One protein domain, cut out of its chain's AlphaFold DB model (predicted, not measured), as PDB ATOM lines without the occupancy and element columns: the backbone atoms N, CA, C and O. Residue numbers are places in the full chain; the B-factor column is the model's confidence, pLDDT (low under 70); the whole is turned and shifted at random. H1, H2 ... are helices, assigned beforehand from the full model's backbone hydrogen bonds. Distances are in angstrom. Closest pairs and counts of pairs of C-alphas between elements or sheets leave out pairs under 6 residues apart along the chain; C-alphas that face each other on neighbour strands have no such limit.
ATOM      1  N   LYS A 777     566.524 421.237 324.114       81.81
ATOM      2  CA  LYS A 777     565.349 421.479 324.963       81.81
ATOM      3  C   LYS A 777     564.269 422.332 324.298       81.81
ATOM      4  O   LYS A 777     563.117 422.226 324.700       81.81
ATOM      5  N   GLU A 778     564.616 423.159 323.312       83.44
ATOM      6  CA  GLU A 778     563.643 423.971 322.568       83.44
ATOM      7  C   GLU A 778     562.693 423.114 321.717       83.44
ATOM      8  O   GLU A 778     561.582 423.546 321.415       83.44
ATOM      9  N   ASN A 779     563.095 421.882 321.386       81.12
ATOM     10  CA  ASN A 779     562.265 420.945 320.634       81.12
ATOM     11  C   ASN A 779     561.239 420.214 321.516       81.12
ATOM     12  O   ASN A 779     560.340 419.562 320.990       81.12
ATOM     13  N   ASN A 780     561.336 420.306 322.847       76.38
ATOM     14  CA  ASN A 780     560.377 419.644 323.726       76.38
ATOM     15  C   ASN A 780     558.977 420.260 323.586       76.38
ATOM     16  O   ASN A 780     558.812 421.479 323.558       76.38
ATOM     17  N   GLY A 781     557.963 419.400 323.507       64.25
ATOM     18  CA  GLY A 781     556.574 419.762 323.233       64.25
ATOM     19  C   GLY A 781     556.280 420.050 321.757       64.25
ATOM     20  O   GLY A 781     555.131 420.327 321.427       64.25
ATOM     21  N   GLN A 782     557.277 419.977 320.868       68.38
ATOM     22  CA  GLN A 782     557.076 420.123 319.427       68.38
ATOM     23  C   GLN A 782     556.706 418.781 318.786       68.38
ATOM     24  O   GLN A 782     557.063 417.704 319.279       68.38
ATOM     25  N   VAL A 783     556.004 418.848 317.654       67.06
ATOM     26  CA  VAL A 783     555.758 417.672 316.814       67.06
ATOM     27  C   VAL A 783     557.032 417.359 316.033       67.06
ATOM     28  O   VAL A 783     557.650 418.256 315.459       67.06
ATOM     29  N   ILE A 784     557.456 416.094 316.031       72.62
ATOM     30  CA  ILE A 784     558.696 415.694 315.357       72.62
ATOM     31  C   ILE A 784     558.603 415.892 313.838       72.62
ATOM     32  O   ILE A 784     557.702 415.361 313.190       72.62
ATOM     33  N   SER A 785     559.575 416.596 313.250       72.69
ATOM     34  CA  SER A 785     559.624 416.777 311.794       72.69
ATOM     35  C   SER A 785     559.704 415.431 311.054       72.69
ATOM     36  O   SER A 785     560.258 414.454 311.562       72.69
ATOM     37  N   ALA A 786     559.188 415.377 309.822       70.19
ATOM     38  CA  ALA A 786     559.223 414.161 309.003       70.19
ATOM     39  C   ALA A 786     560.655 413.655 308.762       70.19
ATOM     40  O   ALA A 786     560.903 412.459 308.844       70.19
ATOM     41  N   VAL A 787     561.592 414.573 308.514       76.81
ATOM     42  CA  VAL A 787     562.997 414.233 308.268       76.81
ATOM     43  C   VAL A 787     563.681 413.764 309.540       76.81
ATOM     44  O   VAL A 787     564.362 412.746 309.520       76.81
ATOM     45  N   THR A 788     563.434 414.427 310.674       82.62
ATOM     46  CA  THR A 788     563.950 413.957 311.967       82.62
ATOM     47  C   THR A 788     563.421 412.557 312.282       82.62
ATOM     48  O   THR A 788     564.185 411.695 312.711       82.62
ATOM     49  N   TYR A 789     562.128 412.308 312.048       81.69
ATOM     50  CA  TYR A 789     561.539 410.980 312.196       81.69
ATOM     51  C   TYR A 789     562.232 409.958 311.293       81.69
ATOM     52  O   TYR A 789     562.623 408.898 311.775       81.69
ATOM     53  N   ASP A 790     562.418 410.280 310.011       80.69
ATOM     54  CA  ASP A 790     563.053 409.388 309.043       80.69
ATOM     55  C   ASP A 790     564.510 409.086 309.417       80.69
ATOM     56  O   ASP A 790     564.914 407.926 309.347       80.69
ATOM     57  N   TYR A 791     565.269 410.071 309.909       87.81
ATOM     58  CA  TYR A 791     566.629 409.866 310.417       87.81
ATOM     59  C   TYR A 791     566.640 408.963 311.651       87.81
ATOM     60  O   TYR A 791     567.358 407.965 311.671       87.81
ATOM     61  N   ILE A 792     565.799 409.225 312.657       86.50
ATOM     62  CA  ILE A 792     565.693 408.359 313.843       86.50
ATOM     63  C   ILE A 792     565.297 406.937 313.427       86.50
ATOM     64  O   ILE A 792     565.927 405.966 313.845       86.50
ATOM     65  N   ASN A 793     564.292 406.799 312.563       84.00
ATOM     66  CA  ASN A 793     563.818 405.516 312.061       84.00
ATOM     67  C   ASN A 793     564.901 404.779 311.263       84.00
ATOM     68  O   ASN A 793     565.092 403.582 311.465       84.00
ATOM     69  N   SER A 794     565.646 405.468 310.396       85.50
ATOM     70  CA  SER A 794     566.811 404.938 309.672       85.50
ATOM     71  C   SER A 794     567.844 404.356 310.643       85.50
ATOM     72  O   SER A 794     568.240 403.191 310.517       85.50
ATOM     73  N   GLN A 795     568.189 405.108 311.694       86.38
ATOM     74  CA  GLN A 795     569.134 404.661 312.715       86.38
ATOM     75  C   GLN A 795     568.615 403.454 313.509       86.38
ATOM     76  O   GLN A 795     569.346 402.475 313.668       86.38
ATOM     77  N   VAL A 796     567.354 403.466 313.949       84.62
ATOM     78  CA  VAL A 796     566.733 402.319 314.638       84.62
ATOM     79  C   VAL A 796     566.726 401.081 313.742       84.62
ATOM     80  O   VAL A 796     567.162 400.011 314.161       84.62
ATOM     81  N   ASN A 797     566.305 401.231 312.487       85.75
ATOM     82  CA  ASN A 797     566.277 400.162 311.491       85.75
ATOM     83  C   ASN A 797     567.655 399.522 311.273       85.75
ATOM     84  O   ASN A 797     567.746 398.308 311.079       85.75
ATOM     85  N   ARG A 798     568.722 400.328 311.291       83.06
ATOM     86  CA  ARG A 798     570.104 399.855 311.158       83.06
ATOM     87  C   ARG A 798     570.540 399.049 312.375       83.06
ATOM     88  O   ARG A 798     571.038 397.938 312.218       83.06
ATOM     89  N   VAL A 799     570.309 399.576 313.575       82.75
ATOM     90  CA  VAL A 799     570.639 398.887 314.832       82.75
ATOM     91  C   VAL A 799     569.885 397.566 314.934       82.75
ATOM     92  O   VAL A 799     570.466 396.547 315.292       82.75
ATOM     93  N   GLN A 800     568.606 397.556 314.563       83.06
ATOM     94  CA  GLN A 800     567.812 396.336 314.471       83.06
ATOM     95  C   GLN A 800     568.423 395.327 313.495       83.06
ATOM     96  O   GLN A 800     568.596 394.170 313.862       83.06
ATOM     97  N   ASP A 801     568.793 395.750 312.282       85.19
ATOM     98  CA  ASP A 801     569.434 394.867 311.302       85.19
ATOM     99  C   ASP A 801     570.755 394.276 311.838       85.19
ATOM    100  O   ASP A 801     571.006 393.083 311.660       85.19
ATOM    101  N   GLU A 802     571.584 395.064 312.531       81.31
ATOM    102  CA  GLU A 802     572.837 394.593 313.144       81.31
ATOM    103  C   GLU A 802     572.600 393.607 314.297       81.31
ATOM    104  O   GLU A 802     573.220 392.537 314.337       81.31
ATOM    105  N   LEU A 803     571.674 393.925 315.207       78.56
ATOM    106  CA  LEU A 803     571.278 393.044 316.306       78.56
ATOM    107  C   LEU A 803     570.745 391.714 315.773       78.56
ATOM    108  O   LEU A 803     571.172 390.652 316.224       78.56
ATOM    109  N   MET A 804     569.868 391.767 314.769       83.31
ATOM    110  CA  MET A 804     569.275 390.580 314.164       83.31
ATOM    111  C   MET A 804     570.296 389.760 313.390       83.31
ATOM    112  O   MET A 804     570.280 388.535 313.479       83.31
ATOM    113  N   LYS A 805     571.235 390.400 312.686       84.81
ATOM    114  CA  LYS A 805     572.331 389.691 312.018       84.81
ATOM    115  C   LYS A 805     573.166 388.907 313.028       84.81
ATOM    116  O   LYS A 805     573.461 387.739 312.780       84.81
ATOM    117  N   ASN A 806     573.513 389.514 314.163       79.75
ATOM    118  CA  ASN A 806     574.258 388.843 315.229       79.75
ATOM    119  C   ASN A 806     573.450 387.706 315.860       79.75
ATOM    120  O   ASN A 806     573.969 386.599 315.989       79.75
ATOM    121  N   TYR A 807     572.182 387.960 316.188       82.81
ATOM    122  CA  TYR A 807     571.271 386.974 316.769       82.81
ATOM    123  C   TYR A 807     571.125 385.744 315.864       82.81
ATOM    124  O   TYR A 807     571.434 384.625 316.266       82.81
ATOM    125  N   PHE A 808     570.760 385.952 314.599       85.00
ATOM    126  CA  PHE A 808     570.584 384.879 313.622       85.00
ATOM    127  C   PHE A 808     571.887 384.143 313.288       85.00
ATOM    128  O   PHE A 808     571.879 382.932 313.073       85.00
ATOM    129  N   SER A 809     573.029 384.834 313.291       84.38
ATOM    130  CA  SER A 809     574.328 384.191 313.054       84.38
ATOM    131  C   SER A 809     574.703 383.189 314.150       84.38
ATOM    132  O   SER A 809     575.433 382.236 313.865       84.38
ATOM    133  N   GLN A 810     574.198 383.366 315.375       83.56
ATOM    134  CA  GLN A 810     574.446 382.471 316.510       83.56
ATOM    135  C   GLN A 810     573.548 381.228 316.515       83.56
ATOM    136  O   GLN A 810     573.874 380.257 317.191       83.56
ATOM    137  N   LEU A 811     572.459 381.221 315.741       85.12
ATOM    138  CA  LEU A 811     571.569 380.066 315.660       85.12
ATOM    139  C   LEU A 811     572.226 378.908 314.887       85.12
ATOM    140  O   LEU A 811     572.944 379.093 313.893       85.12
ATOM    141  N   GLU A 812     571.969 377.688 315.350       84.50
ATOM    142  CA  GLU A 812     572.331 376.448 314.666       84.50
ATOM    143  C   GLU A 812     571.304 376.114 313.578       84.50
ATOM    144  O   GLU A 812     570.091 376.215 313.793       84.50
ATOM    145  N   ALA A 813     571.796 375.704 312.407       84.75
ATOM    146  CA  ALA A 813     570.958 375.324 311.276       84.75
ATOM    147  C   ALA A 813     570.201 374.009 311.538       84.75
ATOM    148  O   ALA A 813     570.681 373.135 312.256       84.75
ATOM    149  N   GLY A 814     569.028 373.856 310.921       80.50
ATOM    150  CA  GLY A 814     568.191 372.653 311.006       80.50
ATOM    151  C   GLY A 814     567.313 372.548 312.259       80.50
ATOM    152  O   GLY A 814     566.455 371.668 312.315       80.50
ATOM    153  N   ASN A 815     567.472 373.452 313.229       85.06
ATOM    154  CA  ASN A 815     566.677 373.482 314.459       85.06
ATOM    155  C   ASN A 815     565.402 374.337 314.320       85.06
ATOM    156  O   ASN A 815     565.276 375.164 313.412       85.06
ATOM    157  N   ARG A 816     564.459 374.129 315.250       84.44
ATOM    158  CA  ARG A 816     563.278 374.977 315.466       84.44
ATOM    159  C   ARG A 816     563.510 375.909 316.651       84.44
ATOM    160  O   ARG A 816     563.943 375.432 317.698       84.44
ATOM    161  N   TYR A 817     563.197 377.193 316.495       81.94
ATOM    162  CA  TYR A 817     563.385 378.208 317.536       81.94
ATOM    163  C   TYR A 817     562.076 378.916 317.896       81.94
ATOM    164  O   TYR A 817     561.273 379.247 317.019       81.94
ATOM    165  N   ASP A 818     561.911 379.183 319.193       79.94
ATOM    166  CA  ASP A 818     560.934 380.129 319.724       79.94
ATOM    167  C   ASP A 818     561.593 381.505 319.799       79.94
ATOM    168  O   ASP A 818     562.560 381.704 320.537       79.94
ATOM    169  N   PHE A 819     561.094 382.452 319.009       77.25
ATOM    170  CA  PHE A 819     561.558 383.830 319.087       77.25
ATOM    171  C   PHE A 819     560.796 384.592 320.161       77.25
ATOM    172  O   PHE A 819     559.577 384.478 320.282       77.25
ATOM    173  N   ASP A 820     561.528 385.390 320.934       70.31
ATOM    174  CA  ASP A 820     560.916 386.293 321.897       70.31
ATOM    175  C   ASP A 820     560.167 387.446 321.204       70.31
ATOM    176  O   ASP A 820     560.332 387.719 320.008       70.31
ATOM    177  N   VAL A 821     559.333 388.139 321.986       67.44
ATOM    178  CA  VAL A 821     558.503 389.269 321.540       67.44
ATOM    179  C   VAL A 821     559.334 390.338 320.825       67.44
ATOM    180  O   VAL A 821     558.856 390.928 319.857       67.44
ATOM    181  N   ASN A 822     560.575 390.596 321.245       66.31
ATOM    182  CA  ASN A 822     561.404 391.652 320.666       66.31
ATOM    183  C   ASN A 822     561.895 391.258 319.277       66.31
ATOM    184  O   ASN A 822     561.767 392.040 318.334       66.31
ATOM    185  N   VAL A 823     562.401 390.031 319.139       73.88
ATOM    186  CA  VAL A 823     562.828 389.477 317.851       73.88
ATOM    187  C   VAL A 823     561.655 389.465 316.872       73.88
ATOM    188  O   VAL A 823     561.788 389.943 315.745       73.88
ATOM    189  N   LEU A 824     560.479 389.015 317.314       75.56
ATOM    190  CA  LEU A 824     559.263 389.011 316.499       75.56
ATOM    191  C   LEU A 824     558.767 390.421 316.148       75.56
ATOM    192  O   LEU A 824     558.314 390.633 315.025       75.56
ATOM    193  N   SER A 825     558.893 391.397 317.050       75.31
ATOM    194  CA  SER A 825     558.520 392.796 316.790       75.31
ATOM    195  C   SER A 825     559.439 393.444 315.751       75.31
ATOM    196  O   SER A 825     558.965 394.140 314.852       75.31
ATOM    197  N   ILE A 826     560.746 393.164 315.813       78.31
ATOM    198  CA  ILE A 826     561.713 393.606 314.801       78.31
ATOM    199  C   ILE A 826     561.438 392.913 313.464       78.31
ATOM    200  O   ILE A 826     561.377 393.579 312.432       78.31
ATOM    201  N   ILE A 827     561.225 391.591 313.460       77.94
ATOM    202  CA  ILE A 827     560.881 390.844 312.242       77.94
ATOM    203  C   ILE A 827     559.602 391.405 311.626       77.94
ATOM    204  O   ILE A 827     559.586 391.658 310.429       77.94
ATOM    205  N   LYS A 828     558.551 391.659 312.411       77.50
ATOM    206  CA  LYS A 828     557.308 392.267 311.916       77.50
ATOM    207  C   LYS A 828     557.579 393.625 311.267       77.50
ATOM    208  O   LYS A 828     557.226 393.832 310.112       77.50
ATOM    209  N   HIS A 829     558.297 394.514 311.952       77.00
ATOM    210  CA  HIS A 829     558.632 395.841 311.421       77.00
ATOM    211  C   HIS A 829     559.475 395.800 310.135       77.00
ATOM    212  O   HIS A 829     559.276 396.598 309.213       77.00
ATOM    213  N   ARG A 830     560.442 394.877 310.055       82.94
ATOM    214  CA  ARG A 830     561.450 394.841 308.982       82.94
ATOM    215  C   ARG A 830     561.066 393.933 307.819       82.94
ATOM    216  O   ARG A 830     561.321 394.290 306.670       82.94
ATOM    217  N   ALA A 831     560.471 392.776 308.092       72.38
ATOM    218  CA  ALA A 831     560.181 391.742 307.103       72.38
ATOM    219  C   ALA A 831     558.854 391.956 306.365       72.38
ATOM    220  O   ALA A 831     558.766 391.577 305.195       72.38
ATOM    221  N   ASP A 832     557.868 392.630 306.972       67.31
ATOM    222  CA  ASP A 832     556.598 392.966 306.302       67.31
ATOM    223  C   ASP A 832     556.817 393.840 305.052       67.31
ATOM    224  O   ASP A 832     556.037 393.801 304.104       67.31
ATOM    225  N   LYS A 833     557.935 394.577 305.004       65.25
ATOM    226  CA  LYS A 833     558.355 395.383 303.846       65.25
ATOM    227  C   LYS A 833     559.154 394.596 302.797       65.25
ATOM    228  O   LYS A 833     559.345 395.097 301.693       65.25
ATOM    229  N   LEU A 834     559.641 393.398 303.129       70.06
ATOM    230  CA  LEU A 834     560.492 392.567 302.262       70.06
ATOM    231  C   LEU A 834     559.712 391.473 301.533       70.06
ATOM    232  O   LEU A 834     560.139 391.038 300.464       70.06
ATOM    233  N   VAL A 835     558.580 391.041 302.093       65.94
ATOM    234  CA  VAL A 835     557.707 390.035 301.485       65.94
ATOM    235  C   VAL A 835     556.344 390.670 301.211       65.94
ATOM    236  O   VAL A 835     555.552 390.835 302.137       65.94
ATOM    237  N   PRO A 836     556.049 391.072 299.960       55.19
ATOM    238  CA  PRO A 836     554.775 391.701 299.646       55.19
ATOM    239  C   PRO A 836     553.624 390.699 299.837       55.19
ATOM    240  O   PRO A 836     553.765 389.549 299.416       55.19
ATOM    241  N   PRO A 837     552.478 391.115 300.412       52.97
ATOM    242  CA  PRO A 837     551.344 390.234 300.684       52.97
ATOM    243  C   PRO A 837     550.884 389.477 299.428       52.97
ATOM    244  O   PRO A 837     550.563 390.076 298.397       52.97
ATOM    245  N   SER A 838     550.842 388.143 299.512       47.03
ATOM    246  CA  SER A 838     550.335 387.266 298.452       47.03
ATOM    247  C   SER A 838     548.846 386.983 298.660       47.03
ATOM    248  O   SER A 838     548.415 386.609 299.744       47.03
ATOM    249  N   LYS A 839     548.035 387.126 297.603       38.94
ATOM    250  CA  LYS A 839     546.585 386.835 297.657       38.94
ATOM    251  C   LYS A 839     546.251 385.337 297.615       38.94
ATOM    252  O   LYS A 839     545.093 384.974 297.781       38.94
ATOM    253  N   THR A 840     547.229 384.475 297.334       35.66
ATOM    254  CA  THR A 840     547.037 383.019 297.174       35.66
ATOM    255  C   THR A 840     547.802 382.197 298.205       35.66
ATOM    256  O   THR A 840     547.631 380.983 298.254       35.66
ATOM    257  N   HIS A 841     548.662 382.839 298.994       53.62
ATOM    258  CA  HIS A 841     549.456 382.209 300.035       53.62
ATOM    259  C   HIS A 841     549.523 383.162 301.223       53.62
ATOM    260  O   HIS A 841     549.988 384.292 301.078       53.62
ATOM    261  N   GLU A 842     549.021 382.726 302.371       59.72
ATOM    262  CA  GLU A 842     549.231 383.450 303.615       59.72
ATOM    263  C   GLU A 842     550.722 383.381 303.940       59.72
ATOM    264  O   GLU A 842     551.260 382.288 304.098       59.72
ATOM    265  N   ILE A 843     551.391 384.539 303.955       66.19
ATOM    266  CA  ILE A 843     552.835 384.593 304.179       66.19
ATOM    267  C   ILE A 843     553.112 384.089 305.587       66.19
ATOM    268  O   ILE A 843     552.717 384.709 306.578       66.19
ATOM    269  N   THR A 844     553.830 382.982 305.655       76.06
ATOM    270  CA  THR A 844     554.239 382.368 306.908       76.06
ATOM    271  C   THR A 844     555.335 383.192 307.580       76.06
ATOM    272  O   THR A 844     556.088 383.940 306.948       76.06
ATOM    273  N   LEU A 845     555.461 383.049 308.897       73.81
ATOM    274  CA  LEU A 845     556.556 383.669 309.638       73.81
ATOM    275  C   LEU A 845     557.927 383.180 309.145       73.81
ATOM    276  O   LEU A 845     558.852 383.984 309.037       73.81
ATOM    277  N   ASP A 846     558.032 381.902 308.774       77.06
ATOM    278  CA  ASP A 846     559.232 381.311 308.176       77.06
ATOM    279  C   ASP A 846     559.652 382.050 306.901       77.06
ATOM    280  O   ASP A 846     560.830 382.357 306.724       77.06
ATOM    281  N   GLU A 847     558.710 382.411 306.026       76.69
ATOM    282  CA  GLU A 847     559.005 383.162 304.801       76.69
ATOM    283  C   GLU A 847     559.462 384.593 305.088       76.69
ATOM    284  O   GLU A 847     560.412 385.073 304.464       76.69
ATOM    285  N   LYS A 848     558.833 385.266 306.062       76.69
ATOM    286  CA  LYS A 848     559.249 386.606 306.508       76.69
ATOM    287  C   LYS A 848     560.670 386.584 307.061       76.69
ATOM    288  O   LYS A 848     561.508 387.394 306.662       76.69
ATOM    289  N   VAL A 849     560.964 385.624 307.934       79.88
ATOM    290  CA  VAL A 849     562.294 385.447 308.528       79.88
ATOM    291  C   VAL A 849     563.316 385.066 307.468       79.88
ATOM    292  O   VAL A 849     564.392 385.653 307.439       79.88
ATOM    293  N   THR A 850     562.972 384.175 306.541       79.88
ATOM    294  CA  THR A 850     563.851 383.773 305.435       79.88
ATOM    295  C   THR A 850     564.204 384.958 304.538       79.88
ATOM    296  O   THR A 850     565.379 385.186 304.239       79.88
ATOM    297  N   ALA A 851     563.215 385.760 304.135       78.12
ATOM    298  CA  ALA A 851     563.450 386.954 303.329       78.12
ATOM    299  C   ALA A 851     564.324 387.977 304.064       78.12
ATOM    300  O   ALA A 851     565.216 388.589 303.468       78.12
ATOM    301  N   TYR A 852     564.114 388.128 305.373       84.38
ATOM    302  CA  TYR A 852     564.909 389.030 306.187       84.38
ATOM    303  C   TYR A 852     566.348 388.526 306.391       84.38
ATOM    304  O   TYR A 852     567.292 389.296 306.227       84.38
ATOM    305  N   CYS A 853     566.558 387.229 306.616       82.75
ATOM    306  CA  CYS A 853     567.891 386.624 306.705       82.75
ATOM    307  C   CYS A 853     568.662 386.735 305.389       82.75
ATOM    308  O   CYS A 853     569.851 387.065 305.396       82.75
ATOM    309  N   LYS A 854     567.973 386.562 304.252       83.50
ATOM    310  CA  LYS A 854     568.544 386.793 302.920       83.50
ATOM    311  C   LYS A 854     569.042 388.231 302.767       83.50
ATOM    312  O   LYS A 854     570.152 388.441 302.285       83.50
ATOM    313  N   LYS A 855     568.266 389.220 303.228       84.44
ATOM    314  CA  LYS A 855     568.700 390.626 303.265       84.44
ATOM    315  C   LYS A 855     569.943 390.811 304.145       84.44
ATOM    316  O   LYS A 855     570.871 391.510 303.745       84.44
ATOM    317  N   LEU A 856     569.976 390.184 305.320       84.00
ATOM    318  CA  LEU A 856     571.095 390.275 306.268       84.00
ATOM    319  C   LEU A 856     572.331 389.453 305.852       84.00
ATOM    320  O   LEU A 856     573.363 389.527 306.526       84.00
ATOM    321  N   LYS A 857     572.247 388.708 304.738       86.69
ATOM    322  CA  LYS A 857     573.272 387.773 304.245       86.69
ATOM    323  C   LYS A 857     573.633 386.698 305.278       86.69
ATOM    324  O   LYS A 857     574.805 386.374 305.460       86.69
ATOM    325  N   VAL A 858     572.630 386.170 305.981       84.81
ATOM    326  CA  VAL A 858     572.801 385.044 306.909       84.81
ATOM    327  C   VAL A 858     572.410 383.754 306.190       84.81
ATOM    328  O   VAL A 858     571.232 383.499 305.959       84.81
ATOM    329  N   ASP A 859     573.415 382.960 305.813       78.00
ATOM    330  CA  ASP A 859     573.278 381.801 304.917       78.00
ATOM    331  C   ASP A 859     573.089 380.491 305.704       78.00
ATOM    332  O   ASP A 859     573.885 379.552 305.663       78.00
ATOM    333  N   LYS A 860     572.041 380.469 306.526       80.38
ATOM    334  CA  LYS A 860     571.676 379.347 307.394       80.38
ATOM    335  C   LYS A 860     570.159 379.177 307.365       80.38
ATOM    336  O   LYS A 860     569.425 380.161 307.369       80.38
ATOM    337  N   GLN A 861     569.696 377.930 307.350       75.25
ATOM    338  CA  GLN A 861     568.271 377.609 307.410       75.25
ATOM    339  C   GLN A 861     567.903 377.031 308.775       75.25
ATOM    340  O   GLN A 861     568.530 376.083 309.247       75.25
ATOM    341  N   TRP A 862     566.863 377.586 309.380       79.62
ATOM    342  CA  TRP A 862     566.185 377.104 310.583       79.62
ATOM    343  C   TRP A 862     564.687 377.354 310.420       79.62
ATOM    344  O   TRP A 862     564.263 378.031 309.483       79.62
ATOM    345  N   TYR A 863     563.899 376.812 311.339       78.62
ATOM    346  CA  TYR A 863     562.443 376.907 311.321       78.62
ATOM    347  C   TYR A 863     561.955 377.695 312.538       78.62
ATOM    348  O   TYR A 863     562.547 377.608 313.617       78.62
ATOM    349  N   VAL A 864     560.873 378.448 312.380       78.00
ATOM    350  CA  VAL A 864     560.261 379.239 313.448       78.00
ATOM    351  C   VAL A 864     558.999 378.535 313.934       78.00
ATOM    352  O   VAL A 864     558.196 378.037 313.144       78.00
ATOM    353  N   ASN A 865     558.828 378.450 315.251       79.88
ATOM    354  CA  ASN A 865     557.596 377.927 315.838       79.88
ATOM    355  C   ASN A 865     556.432 378.932 315.690       79.88
ATOM    356  O   ASN A 865     556.644 380.123 315.455       79.88
ATOM    357  N   GLU A 866     555.189 378.454 315.804       70.88
ATOM    358  CA  GLU A 866     554.000 379.314 315.696       70.88
ATOM    359  C   GLU A 866     553.955 380.374 316.807       70.88
ATOM    360  O   GLU A 866     554.195 380.077 317.978       70.88
ATOM    361  N   ILE A 867     553.593 381.609 316.440       68.75
ATOM    362  CA  ILE A 867     553.422 382.711 317.396       68.75
ATOM    363  C   ILE A 867     552.157 382.457 318.234       68.75
ATOM    364  O   ILE A 867     551.091 382.214 317.655       68.75
ATOM    365  N   PRO A 868     552.223 382.572 319.572       69.69
ATOM    366  CA  PRO A 868     551.035 382.573 320.420       69.69
ATOM    367  C   PRO A 868     550.033 383.660 319.990       69.69
ATOM    368  O   PRO A 868     550.405 384.811 319.765       69.69
ATOM    369  N   LYS A 869     548.745 383.309 319.865       58.78
ATOM    370  CA  LYS A 869     547.695 384.207 319.325       58.78
ATOM    371  C   LYS A 869     547.421 385.455 320.178       58.78
ATOM    372  O   LYS A 869     546.775 386.382 319.702       58.78
ATOM    373  N   ASP A 870     547.862 385.448 321.422       66.25
ATOM    374  CA  ASP A 870     547.691 386.474 322.448       66.25
ATOM    375  C   ASP A 870     548.927 387.375 322.625       66.25
ATOM    376  O   ASP A 870     548.889 388.318 323.414       66.25
ATOM    377  N   MET A 871     550.006 387.132 321.874       65.44
ATOM    378  CA  MET A 871     551.241 387.910 321.966       65.44
ATOM    379  C   MET A 871     551.086 389.305 321.334       65.44
ATOM    380  O   MET A 871     550.793 389.441 320.143       65.44
ATOM    381  N   VAL A 872     551.335 390.359 322.119       65.00
ATOM    382  CA  VAL A 872     551.333 391.755 321.653       65.00
ATOM    383  C   VAL A 872     552.743 392.144 321.207       65.00
ATOM    384  O   VAL A 872     553.682 392.118 321.994       65.00
ATOM    385  N   LEU A 873     552.894 392.498 319.930       68.44
ATOM    386  CA  LEU A 873     554.174 392.916 319.348       68.44
ATOM    387  C   LEU A 873     554.308 394.441 319.373       68.44
ATOM    388  O   LEU A 873     553.343 395.152 319.082       68.44
ATOM    389  N   GLY A 874     555.518 394.930 319.647       65.19
ATOM    390  CA  GLY A 874     555.845 396.351 319.597       65.19
ATOM    391  C   GLY A 874     555.621 396.926 318.198       65.19
ATOM    392  O   GLY A 874     555.989 396.310 317.192       65.19
ATOM    393  N   ASN A 875     555.009 398.109 318.132       68.31
ATOM    394  CA  ASN A 875     554.777 398.812 316.881       68.31
ATOM    395  C   ASN A 875     555.828 399.909 316.691       68.31
ATOM    396  O   ASN A 875     555.704 400.985 317.257       68.31
ATOM    397  N   PHE A 876     556.845 399.661 315.868       68.69
ATOM    398  CA  PHE A 876     557.865 400.666 315.544       68.69
ATOM    399  C   PHE A 876     557.360 401.781 314.607       68.69
ATOM    400  O   PHE A 876     558.128 402.673 314.250       68.69
ATOM    401  N   GLU A 877     556.083 401.757 314.212       67.19
ATOM    402  CA  GLU A 877     555.409 402.925 313.632       67.19
ATOM    403  C   GLU A 877     554.961 403.929 314.709       67.19
ATOM    404  O   GLU A 877     554.766 405.103 314.399       67.19
ATOM    405  N   ASP A 878     554.852 403.504 315.973       69.19
ATOM    406  CA  ASP A 878     554.609 404.390 317.111       69.19
ATOM    407  C   ASP A 878     555.877 405.200 317.429       69.19
ATOM    408  O   ASP A 878     556.958 404.642 317.656       69.19
ATOM    409  N   LEU A 879     555.755 406.532 317.452       71.19
ATOM    410  CA  LEU A 879     556.885 407.415 317.733       71.19
ATOM    411  C   LEU A 879     557.479 407.158 319.119       71.19
ATOM    412  O   LEU A 879     558.698 407.199 319.264       71.19
ATOM    413  N   GLN A 880     556.654 406.937 320.138       71.38
ATOM    414  CA  GLN A 880     557.136 406.779 321.504       71.38
ATOM    415  C   GLN A 880     557.970 405.496 321.615       71.38
ATOM    416  O   GLN A 880     559.071 405.553 322.155       71.38
ATOM    417  N   VAL A 881     557.531 404.399 320.980       71.25
ATOM    418  CA  VAL A 881     558.305 403.144 320.870       71.25
ATOM    419  C   VAL A 881     559.623 403.366 320.121       71.25
ATOM    420  O   VAL A 881     560.677 402.876 320.534       71.25
ATOM    421  N   LEU A 882     559.585 404.133 319.029       76.00
ATOM    422  CA  LEU A 882     560.772 404.464 318.246       76.00
ATOM    423  C   LEU A 882     561.787 405.292 319.056       76.00
ATOM    424  O   LEU A 882     562.982 404.984 319.052       76.00
ATOM    425  N   LEU A 883     561.317 406.318 319.771       77.56
ATOM    426  CA  LEU A 883     562.134 407.180 320.627       77.56
ATOM    427  C   LEU A 883     562.680 406.432 321.838       77.56
ATOM    428  O   LEU A 883     563.829 406.663 322.202       77.56
ATOM    429  N   ASP A 884     561.898 405.539 322.443       74.12
ATOM    430  CA  ASP A 884     562.343 404.690 323.548       74.12
ATOM    431  C   ASP A 884     563.525 403.828 323.103       74.12
ATOM    432  O   ASP A 884     564.584 403.853 323.735       74.12
ATOM    433  N   PHE A 885     563.385 403.143 321.963       73.38
ATOM    434  CA  PHE A 885     564.457 402.330 321.399       73.38
ATOM    435  C   PHE A 885     565.689 403.176 321.057       73.38
ATOM    436  O   PHE A 885     566.811 402.812 321.415       73.38
ATOM    437  N   TYR A 886     565.498 404.318 320.387       81.81
ATOM    438  CA  TYR A 886     566.599 405.199 320.000       81.81
ATOM    439  C   TYR A 886     567.331 405.766 321.223       81.81
ATOM    440  O   TYR A 886     568.552 405.651 321.315       81.81
ATOM    441  N   CYS A 887     566.605 406.320 322.197       78.12
ATOM    442  CA  CYS A 887     567.189 406.878 323.417       78.12
ATOM    443  C   CYS A 887     567.923 405.803 324.220       78.12
ATOM    444  O   CYS A 887     569.040 406.040 324.679       78.12
ATOM    445  N   GLN A 888     567.347 404.602 324.328       72.12
ATOM    446  CA  GLN A 888     567.998 403.462 324.970       72.12
ATOM    447  C   GLN A 888     569.303 403.083 324.263       72.12
ATOM    448  O   GLN A 888     570.315 402.867 324.931       72.12
ATOM    449  N   TYR A 889     569.290 403.002 322.933       76.56
ATOM    450  CA  TYR A 889     570.470 402.678 322.136       76.56
ATOM    451  C   TYR A 889     571.569 403.742 322.269       76.56
ATOM    452  O   TYR A 889     572.748 403.414 322.397       76.56
ATOM    453  N   ARG A 890     571.190 405.023 322.268       81.31
ATOM    454  CA  ARG A 890     572.125 406.153 322.350       81.31
ATOM    455  C   ARG A 890     572.551 406.516 323.770       81.31
ATOM    456  O   ARG A 890     573.506 407.269 323.931       81.31
ATOM    457  N   GLY A 891     571.870 406.000 324.792       71.12
ATOM    458  CA  GLY A 891     572.076 406.412 326.181       71.12
ATOM    459  C   GLY A 891     571.582 407.834 326.470       71.12
ATOM    460  O   GLY A 891     572.104 408.488 327.370       71.12
ATOM    461  N   ILE A 892     570.598 408.316 325.706       77.25
ATOM    462  CA  ILE A 892     569.929 409.601 325.942       77.25
ATOM    463  C   ILE A 892     568.895 409.393 327.051       77.25
ATOM    464  O   ILE A 892     568.154 408.408 327.039       77.25
ATOM    465  N   ASP A 893     568.842 410.308 328.022       74.19
ATOM    466  CA  ASP A 893     567.815 410.266 329.063       74.19
ATOM    467  C   ASP A 893     566.443 410.516 328.432       74.19
ATOM    468  O   ASP A 893     566.074 411.647 328.104       74.19
ATOM    469  N   ARG A 894     565.675 409.436 328.278       76.75
ATOM    470  CA  ARG A 894     564.358 409.458 327.652       76.75
ATOM    471  C   ARG A 894     563.398 410.442 328.328       76.75
ATOM    472  O   ARG A 894     562.529 410.989 327.654       76.75
ATOM    473  N   ALA A 895     563.568 410.722 329.624       63.81
ATOM    474  CA  ALA A 895     562.717 411.673 330.337       63.81
ATOM    475  C   ALA A 895     562.932 413.132 329.886       63.81
ATOM    476  O   ALA A 895     562.063 413.980 330.091       63.81
ATOM    477  N   THR A 896     564.082 413.425 329.273       69.56
ATOM    478  CA  THR A 896     564.427 414.757 328.745       69.56
ATOM    479  C   THR A 896     563.946 414.992 327.318       69.56
ATOM    480  O   THR A 896     563.939 416.139 326.878       69.56
ATOM    481  N   VAL A 897     563.498 413.934 326.635       72.25
ATOM    482  CA  VAL A 897     562.983 413.964 325.266       72.25
ATOM    483  C   VAL A 897     561.463 413.913 325.325       72.25
ATOM    484  O   VAL A 897     560.881 412.873 325.636       72.25
ATOM    485  N   GLN A 898     560.809 415.027 325.012       70.75
ATOM    486  CA  GLN A 898     559.353 415.102 324.924       70.75
ATOM    487  C   GLN A 898     558.960 415.573 323.532       70.75
ATOM    488  O   GLN A 898     558.726 416.756 323.318       70.75
ATOM    489  N   LEU A 899     558.904 414.645 322.583       69.50
ATOM    490  CA  LEU A 899     558.392 414.923 321.246       69.50
ATOM    491  C   LEU A 899     556.984 414.367 321.118       69.50
ATOM    492  O   LEU A 899     556.697 413.256 321.579       69.50
ATOM    493  N   LEU A 900     556.119 415.148 320.487       61.09
ATOM    494  CA  LEU A 900     554.771 414.713 320.179       61.09
ATOM    495  C   LEU A 900     554.817 413.862 318.915       61.09
ATOM    496  O   LEU A 900     555.373 414.274 317.888       61.09
ATOM    497  N   SER A 901     554.221 412.669 318.995       62.09
ATOM    498  CA  SER A 901     553.840 411.942 317.793       62.09
ATOM    499  C   SER A 901     552.902 412.832 317.013       62.09
ATOM    500  O   SER A 901     552.084 413.534 317.615       62.09
ATOM    501  N   PRO A 902     552.940 412.767 315.681       52.25
ATOM    502  CA  PRO A 902     551.864 413.343 314.920       52.25
ATOM    503  C   PRO A 902     550.501 412.862 315.467       52.25
ATOM    504  O   PRO A 902     549.617 413.669 315.726       52.25
ATOM    505  N   HIS A 903     550.375 411.576 315.801       45.09
ATOM    506  CA  HIS A 903     549.157 410.984 316.367       45.09
ATOM    507  C   HIS A 903     548.821 411.394 317.814       45.09
ATOM    508  O   HIS A 903     547.688 411.179 318.232       45.09
ATOM    509  N   ASP A 904     549.760 411.993 318.558       39.03
ATOM    510  CA  ASP A 904     549.538 412.464 319.936       39.03
ATOM    511  C   ASP A 904     548.813 413.824 319.965       39.03
ATOM    512  O   ASP A 904     548.342 414.268 321.013       39.03
ATOM    513  N   VAL A 905     548.708 414.497 318.812       42.19
ATOM    514  CA  VAL A 905     547.940 415.733 318.647       42.19
ATOM    515  C   VAL A 905     546.523 415.362 318.207       42.19
ATOM    516  O   VAL A 905     546.251 415.141 317.027       42.19
ATOM    517  N   ASP A 906     545.608 415.278 319.171       36.66
ATOM    518  CA  ASP A 906     544.202 414.925 318.943       36.66
ATOM    519  C   ASP A 906     543.471 416.097 318.242       36.66
ATOM    520  O   ASP A 906     542.855 416.954 318.875       36.66
ATOM    521  N   VAL A 907     543.566 416.190 316.908       41.16
ATOM    522  CA  VAL A 907     542.867 417.233 316.120       41.16
ATOM    523  C   VAL A 907     541.365 416.923 315.967       41.16
ATOM    524  O   VAL A 907     540.579 417.782 315.566       41.16
ATOM    525  N   GLU A 908     540.897 415.730 316.348       36.56
ATOM    526  CA  GLU A 908     539.503 415.327 316.147       36.56
ATOM    527  C   GLU A 908     538.807 414.797 317.404       36.56
ATOM    528  O   GLU A 908     538.399 413.639 317.471       36.56
TER     529      GLU A 908
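Overview. This is residues 777 to 908 of the 1015 residues of the protein "DNA polymerase I" of Bacillus thuringiensis serovar israelensis ATCC 35646 (UniProt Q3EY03). One long helix, H1, makes a spine, with H2 and H3, packed crosswise on each other, at its half toward residue 810, while H4 crosses H1 by itself nearer the other half. Long loops join H2 to H3 and H3 to H4, a short link joins H1 to H2, and residues 837 to 842 stick out. The printed part has 132 residues with four named helices, in the order H1, H2, H3, H4, and no named strand; the class is all helix, though under half of the residues are in named elements. It is only just loose, close to compact, with a radius of gyration of the C-alphas of 17.0 A, and elongated, spanning 53 by 34 by 27 A.

Along the chain. H1, residues 786 to 810, runs 35.9 A from C-alpha 786 at (559.223, 414.161, 309.003) to C-alpha 810 at (574.446, 382.471, 316.510). H2 is residues 821 to 831, 14.7 A; H3 is 845 to 856, 16.3 A; H4 is 879 to 890, 16.0 A, ending at (572.125, 406.153, 322.350).

Arrangement. H1 is the hub. Its residues 801 to 808 touch residues 853 to 856 of H3, about perpendicular at 81 degrees; the closest C-alphas, of Lys 805 and Leu 856, are 5.9 A apart. H1 and H2 only just touch, with 3 pairs of C-alphas within 8 A, closest Gln 800 and Ile 826 at 6.7 A. H2 touches H3 at a steep tilt of 69 degrees, only just short of about perpendicular; the closest C-alphas, of Ala 831 and Lys 848, are 5.3 A apart. H4 touches H1 at a steep tilt of 61 degrees, the same way; the closest C-alphas, of Val 796 and Tyr 886, are 6.1 A apart. H4 is apart from H2 and H3. In H1, H2, H3 and H4 every O i to N i+4 pair is within hydrogen-bond range.

Size, cuts and confidence. The farthest C-alphas, of Glu 778 and Gly 814, are 52.8 A apart. The printed part has no cut. The links H2 to H3 and H3 to H4 are long. Mean pLDDT of the printed part is 73.1; 40 residues are under 70, among them 835 to 843, 867 to 878 and 899 to 908.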